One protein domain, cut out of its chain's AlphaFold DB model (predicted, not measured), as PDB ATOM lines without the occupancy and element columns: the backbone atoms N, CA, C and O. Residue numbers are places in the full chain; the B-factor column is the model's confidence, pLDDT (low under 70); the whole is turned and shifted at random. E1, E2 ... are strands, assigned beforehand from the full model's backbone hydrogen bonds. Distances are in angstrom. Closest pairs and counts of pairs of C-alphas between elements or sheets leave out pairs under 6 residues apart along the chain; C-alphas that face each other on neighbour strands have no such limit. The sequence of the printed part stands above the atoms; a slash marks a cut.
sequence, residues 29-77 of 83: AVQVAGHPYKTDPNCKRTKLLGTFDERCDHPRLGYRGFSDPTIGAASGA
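This is residues 29 to 77 of the 83 residues of an uncharacterized protein of Mesorhizobium alhagi CCNWXJ12-2 (UniProt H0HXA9). This domain has little regular structure: a tiny antiparallel hairpin, E1 and E2, lies in the middle, with a wide loop, residues 40 to 56, at one end and a looping tail, residues 60 to 77, at the other. Residues 30 to 31 pair antiparallel with E1. The printed part has 49 residues, with two named strands, E1 then E2, and no named helix; the class is all strand, with 6 residues in named elements. It is compact, with a radius of gyration of the C-alphas of 10.1 A, and spans 28 by 19 by 16 A.

E1, residues 37 to 39, and E2, residues 57 to 59, are antiparallel neighbours at 151 degrees. C-alphas 37 and 59 face each other at 4.3 A. N 38 and O 58 are within hydrogen-bond range at 2.8 A.

E1 begins at C-alpha 37 (198.325, 168.452, 200.595) and measures 6.6 A. E2 measures 6.4 A and ends at C-alpha 59 (197.087, 172.187, 198.752).

The farthest C-alphas, Asn 42 and Thr 70, are 30.2 A apart. The E1 to E2 link is long, 17 residues. The printed part has no cut. Confidence is under 70 at residue 60 and residues 62 to 77.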
ATOM      1  N   ALA A  29     200.498 165.185 190.882       71.88
ATOM      2  CA  ALA A  29     200.800 165.374 192.291       71.88
ATOM      3  C   ALA A  29     200.126 164.254 193.097       71.88
ATOM      4  O   ALA A  29     198.914 164.030 192.992       71.88
ATOM      5  N   VAL A  30     200.920 163.535 193.882       82.44
ATOM      6  CA  VAL A  30     200.493 162.340 194.609       82.44
ATOM      7  C   VAL A  30     199.960 162.749 195.976       82.44
ATOM      8  O   VAL A  30     200.518 163.616 196.647       82.44
ATOM      9  N   GLN A  31     198.867 162.122 196.406       83.00
ATOM     10  CA  GLN A  31     198.373 162.283 197.769       83.00
ATOM     11  C   GLN A  31     199.251 161.469 198.722       83.00
ATOM     12  O   GLN A  31     199.231 160.240 198.682       83.00
ATOM     13  N   VAL A  32     199.989 162.143 199.602       78.88
ATOM     14  CA  VAL A  32     200.719 161.463 200.677       78.88
ATOM     15  C   VAL A  32     199.739 161.175 201.817       78.88
ATOM     16  O   VAL A  32     198.967 162.053 202.221       78.88
ATOM     17  N   ALA A  33     199.722 159.934 202.308       78.38
ATOM     18  CA  ALA A  33     198.850 159.531 203.408       78.38
ATOM     19  C   ALA A  33     199.163 160.351 204.671       78.38
ATOM     20  O   ALA A  33     200.325 160.569 204.999       78.38
ATOM     21  N   GLY A  34     198.125 160.828 205.362       78.00
ATOM     22  CA  GLY A  34     198.268 161.648 206.571       78.00
ATOM     23  C   GLY A  34     198.578 163.132 206.334       78.00
ATOM     24  O   GLY A  34     198.593 163.890 207.299       78.00
ATOM     25  N   HIS A  35     198.769 163.576 205.084       75.00
ATOM     26  CA  HIS A  35     199.075 164.978 204.783       75.00
ATOM     27  C   HIS A  35     197.891 165.750 204.172       75.00
ATOM     28  O   HIS A  35     197.182 165.227 203.308       75.00
ATOM     29  N   PRO A  36     197.698 167.031 204.548       78.75
ATOM     30  CA  PRO A  36     196.628 167.887 204.027       78.75
ATOM     31  C   PRO A  36     196.862 168.422 202.595       78.75
ATOM     32  O   PRO A  36     196.116 169.263 202.093       78.75
ATOM     33  N   TYR A  37     197.898 167.958 201.905       79.75
ATOM     34  CA  TYR A  37     198.325 168.452 200.595       79.75
ATOM     35  C   TYR A  37     198.813 167.301 199.713       79.75
ATOM     36  O   TYR A  37     199.120 166.211 200.198       79.75
ATOM     37  N   LYS A  38     198.845 167.544 198.403       83.94
ATOM     38  CA  LYS A  38     199.447 166.661 197.401       83.94
ATOM     39  C   LYS A  38     200.877 167.106 197.130       83.94
ATOM     40  O   LYS A  38     201.157 168.295 197.203       83.94
ATOM     41  N   THR A  39     201.750 166.189 196.749       84.44
ATOM     42  CA  THR A  39     203.171 166.470 196.509       84.44
ATOM     43  C   THR A  39     203.566 166.048 195.100       84.44
ATOM     44  O   THR A  39     203.217 164.952 194.662       84.44
ATOM     45  N   ASP A  40     204.307 166.893 194.382       87.38
ATOM     46  CA  ASP A  40     204.977 166.490 193.142       87.38
ATOM     47  C   ASP A  40     206.166 165.568 193.480       87.38
ATOM     48  O   ASP A  40     207.107 166.017 194.143       87.38
ATOM     49  N   PRO A  41     206.150 164.294 193.042       83.62
ATOM     50  CA  PRO A  41     207.193 163.329 193.385       83.62
ATOM     51  C   PRO A  41     208.573 163.685 192.815       83.62
ATOM     52  O   PRO A  41     209.579 163.205 193.331       83.62
ATOM     53  N   ASN A  42     208.641 164.525 191.781       86.19
ATOM     54  CA  ASN A  42     209.888 164.882 191.103       86.19
ATOM     55  C   ASN A  42     210.384 166.292 191.466       86.19
ATOM     56  O   ASN A  42     211.418 166.737 190.966       86.19
ATOM     57  N   CYS A  43     209.669 167.008 192.334       86.44
ATOM     58  CA  CYS A  43     210.080 168.332 192.773       86.44
ATOM     59  C   CYS A  43     211.153 168.251 193.867       86.44
ATOM     60  O   CYS A  43     211.021 167.540 194.866       86.44
ATOM     61  N   LYS A  44     212.227 169.035 193.711       91.19
ATOM     62  CA  LYS A  44     213.274 169.153 194.728       91.19
ATOM     63  C   LYS A  44     212.774 169.999 195.898       91.19
ATOM     64  O   LYS A  44     212.741 171.228 195.815       91.19
ATOM     65  N   ARG A  45     212.431 169.322 196.995       90.06
ATOM     66  CA  ARG A  45     211.969 169.966 198.228       90.06
ATOM     67  C   ARG A  45     213.029 170.903 198.803       90.06
ATOM     68  O   ARG A  45     214.226 170.618 198.798       90.06
ATOM     69  N   THR A  46     212.546 172.015 199.323       92.75
ATOM     70  CA  THR A  46     213.269 173.002 200.124       92.75
ATOM     71  C   THR A  46     212.902 172.922 201.600       92.75
ATOM     72  O   THR A  46     213.719 173.294 202.440       92.75
ATOM     73  N   LYS A  47     211.706 172.414 201.926       87.19
ATOM     74  CA  LYS A  47     211.277 172.180 203.310       87.19
ATOM     75  C   LYS A  47     211.351 170.702 203.692       87.19
ATOM     76  O   LYS A  47     211.383 169.810 202.840       87.19
ATOM     77  N   LEU A  48     211.369 170.455 205.000       85.81
ATOM     78  CA  LEU A  48     211.449 169.120 205.592       85.81
ATOM     79  C   LEU A  48     210.268 168.233 205.170       85.81
ATOM     80  O   LEU A  48     209.168 168.712 204.865       85.81
ATOM     81  N   LEU A  49     210.496 166.919 205.189       81.06
ATOM     82  CA  LEU A  49     209.431 165.936 205.003       81.06
ATOM     83  C   LEU A  49     208.361 166.128 206.085       81.06
ATOM     84  O   LEU A  49     208.672 166.329 207.255       81.06
ATOM     85  N   GLY A  50     207.098 166.111 205.671       76.88
ATOM     86  CA  GLY A  50     205.953 166.327 206.553       76.88
ATOM     87  C   GLY A  50     205.588 167.785 206.839       76.88
ATOM     88  O   GLY A  50     204.594 168.030 207.515       76.88
ATOM     89  N   THR A  51     206.326 168.746 206.276       82.88
ATOM     90  CA  THR A  51     205.940 170.169 206.270       82.88
ATOM     91  C   THR A  51     205.484 170.604 204.883       82.88
ATOM     92  O   THR A  51     205.962 170.064 203.890       82.88
ATOM     93  N   PHE A  52     204.572 171.576 204.804       82.12
ATOM     94  CA  PHE A  52     204.081 172.097 203.528       82.12
ATOM     95  C   PHE A  52     205.150 172.944 202.822       82.12
ATOM     96  O   PHE A  52     205.462 174.065 203.244       82.12
ATOM     97  N   ASP A  53     205.695 172.415 201.733       86.31
ATOM     98  CA  ASP A  53     206.604 173.106 200.832       86.31
ATOM     99  C   ASP A  53     205.821 173.725 199.682       86.31
ATOM    100  O   ASP A  53     205.406 173.023 198.773       86.31
ATOM    101  N   GLU A  54     205.678 175.046 199.658       84.19
ATOM    102  CA  GLU A  54     205.001 175.723 198.554       84.19
ATOM    103  C   GLU A  54     205.560 175.324 197.174       84.19
ATOM    104  O   GLU A  54     204.794 175.223 196.219       84.19
ATOM    105  N   ARG A  55     206.867 175.047 197.025       84.69
ATOM    106  CA  ARG A  55     207.502 174.668 195.740       84.69
ATOM    107  C   ARG A  55     207.009 173.343 195.193       84.69
ATOM    108  O   ARG A  55     206.858 173.247 193.981       84.69
ATOM    109  N   CYS A  56     206.757 172.376 196.062       85.62
ATOM    110  CA  CYS A  56     206.485 171.000 195.661       85.62
ATOM    111  C   CYS A  56     205.083 170.519 196.042       85.62
ATOM    112  O   CYS A  56     204.557 169.593 195.423       85.62
ATOM    113  N   ASP A  57     204.479 171.138 197.051       85.75
ATOM    114  CA  ASP A  57     203.202 170.749 197.616       85.75
ATOM    115  C   ASP A  57     202.081 171.648 197.091       85.75
ATOM    116  O   ASP A  57     202.126 172.878 197.134       85.75
ATOM    117  N   HIS A  58     201.035 170.993 196.607       82.81
ATOM    118  CA  HIS A  58     199.809 171.601 196.132       82.81
ATOM    119  C   HIS A  58     198.736 171.350 197.188       82.81
ATOM    120  O   HIS A  58     198.494 170.191 197.546       82.81
ATOM    121  N   PRO A  59     198.091 172.393 197.726       75.31
ATOM    122  CA  PRO A  59     197.087 172.187 198.752       75.31
ATOM    123  C   PRO A  59     195.936 171.353 198.177       75.31
ATOM    124  O   PRO A  59     195.583 171.482 197.001       75.31
ATOM    125  N   ARG A  60     195.339 170.468 198.993       68.75
ATOM    126  CA  ARG A  60     194.148 169.731 198.535       68.75
ATOM    127  C   ARG A  60     193.005 170.695 198.233       68.75
ATOM    128  O   ARG A  60     192.207 170.360 197.369       68.75
ATOM    129  N   LEU A  61     192.958 171.835 198.937       70.25
ATOM    130  CA  LEU A  61     191.982 172.925 198.857       70.25
ATOM    131  C   LEU A  61     192.596 174.277 198.555       70.25
ATOM    132  O   LEU A  61     193.591 174.629 199.172       70.25
ATOM    133  N   GLY A  62     191.905 175.096 197.766       63.22
ATOM    134  CA  GLY A  62     192.255 176.509 197.624       63.22
ATOM    135  C   GLY A  62     193.539 176.743 196.825       63.22
ATOM    136  O   GLY A  62     193.902 175.948 195.959       63.22
ATOM    137  N   TYR A  63     194.197 177.874 197.083       64.06
ATOM    138  CA  TYR A  63     195.389 178.332 196.363       64.06
ATOM    139  C   TYR A  63     196.671 178.157 197.188       64.06
ATOM    140  O   TYR A  63     196.656 178.009 198.407       64.06
ATOM    141  N   ARG A  64     197.817 178.161 196.506       62.31
ATOM    142  CA  ARG A  64     199.147 177.975 197.102       62.31
ATOM    143  C   ARG A  64     199.401 178.984 198.233       62.31
ATOM    144  O   ARG A  64     199.335 180.186 198.002       62.31
ATOM    145  N   GLY A  65     199.714 178.487 199.433       58.22
ATOM    146  CA  GLY A  65     199.930 179.313 200.630       58.22
ATOM    147  C   GLY A  65     198.672 179.595 201.463       58.22
ATOM    148  O   GLY A  65     198.776 180.240 202.501       58.22
ATOM    149  N   PHE A  66     197.501 179.102 201.054       59.59
ATOM    150  CA  PHE A  66     196.286 179.160 201.861       59.59
ATOM    151  C   PHE A  66     196.262 178.016 202.886       59.59
ATOM    152  O   PHE A  66     196.363 176.844 202.519       59.59
ATOM    153  N   SER A  67     196.111 178.352 204.166       58.28
ATOM    154  CA  SER A  67     195.873 177.395 205.249       58.28
ATOM    155  C   SER A  67     194.521 177.698 205.883       58.28
ATOM    156  O   SER A  67     194.389 178.688 206.603       58.28
ATOM    157  N   ASP A  68     193.523 176.863 205.611       53.69
ATOM    158  CA  ASP A  68     192.215 176.973 206.250       53.69
ATOM    159  C   ASP A  68     192.270 176.342 207.654       53.69
ATOM    160  O   ASP A  68     192.542 175.143 207.760       53.69
ATOM    161  N   PRO A  69     192.032 177.102 208.740       56.97
ATOM    162  CA  PRO A  69     192.078 176.573 210.102       56.97
ATOM    163  C   PRO A  69     190.866 175.695 210.457       56.97
ATOM    164  O   PRO A  69     190.881 175.022 211.484       56.97
ATOM    165  N   THR A  70     189.816 175.705 209.635       54.75
ATOM    166  CA  THR A  70     188.533 175.037 209.894       54.75
ATOM    167  C   THR A  70     188.288 173.800 209.039       54.75
ATOM    168  O   THR A  70     187.415 172.997 209.367       54.75
ATOM    169  N   ILE A  71     189.068 173.600 207.976       52.62
ATOM    170  CA  ILE A  71     188.891 172.476 207.059       52.62
ATOM    171  C   ILE A  71     190.149 171.611 207.064       52.62
ATOM    172  O   ILE A  71     191.209 172.007 206.580       52.62
ATOM    173  N   GLY A  72     190.011 170.371 207.542       53.44
ATOM    174  CA  GLY A  72     190.947 169.300 207.218       53.44
ATOM    175  C   GLY A  72     190.944 169.070 205.706       53.44
ATOM    176  O   GLY A  72     190.124 168.314 205.203       53.44
ATOM    177  N   ALA A  73     191.816 169.782 204.991       48.31
ATOM    178  CA  ALA A  73     192.208 169.613 203.591       48.31
ATOM    179  C   ALA A  73     191.233 168.861 202.672       48.31
ATOM    180  O   ALA A  73     191.306 167.640 202.583       48.31
ATOM    181  N   ALA A  74     190.390 169.548 201.901       43.16
ATOM    182  CA  ALA A  74     189.376 168.892 201.068       43.16
ATOM    183  C   ALA A  74     188.965 169.646 199.788       43.16
ATOM    184  O   ALA A  74     188.025 170.419 199.822       43.16
ATOM    185  N   SER A  75     189.675 169.431 198.667       43.53
ATOM    186  CA  SER A  75     189.293 169.752 197.265       43.53
ATOM    187  C   SER A  75     189.175 171.207 196.761       43.53
ATOM    188  O   SER A  75     188.139 171.849 196.879       43.53
ATOM    189  N   GLY A  76     190.208 171.680 196.056       52.00
ATOM    190  CA  GLY A  76     190.184 172.884 195.231       52.00
ATOM    191  C   GLY A  76     189.265 172.754 194.015       52.00
ATOM    192  O   GLY A  76     189.154 171.682 193.421       52.00
ATOM    193  N   ALA A  77     188.644 173.870 193.633       42.12
ATOM    194  CA  ALA A  77     187.981 174.060 192.349       42.12
ATOM    195  C   ALA A  77     187.920 175.559 192.006       42.12
ATOM    196  O   ALA A  77     187.636 176.376 192.878       42.12
TER     197      ALA A  77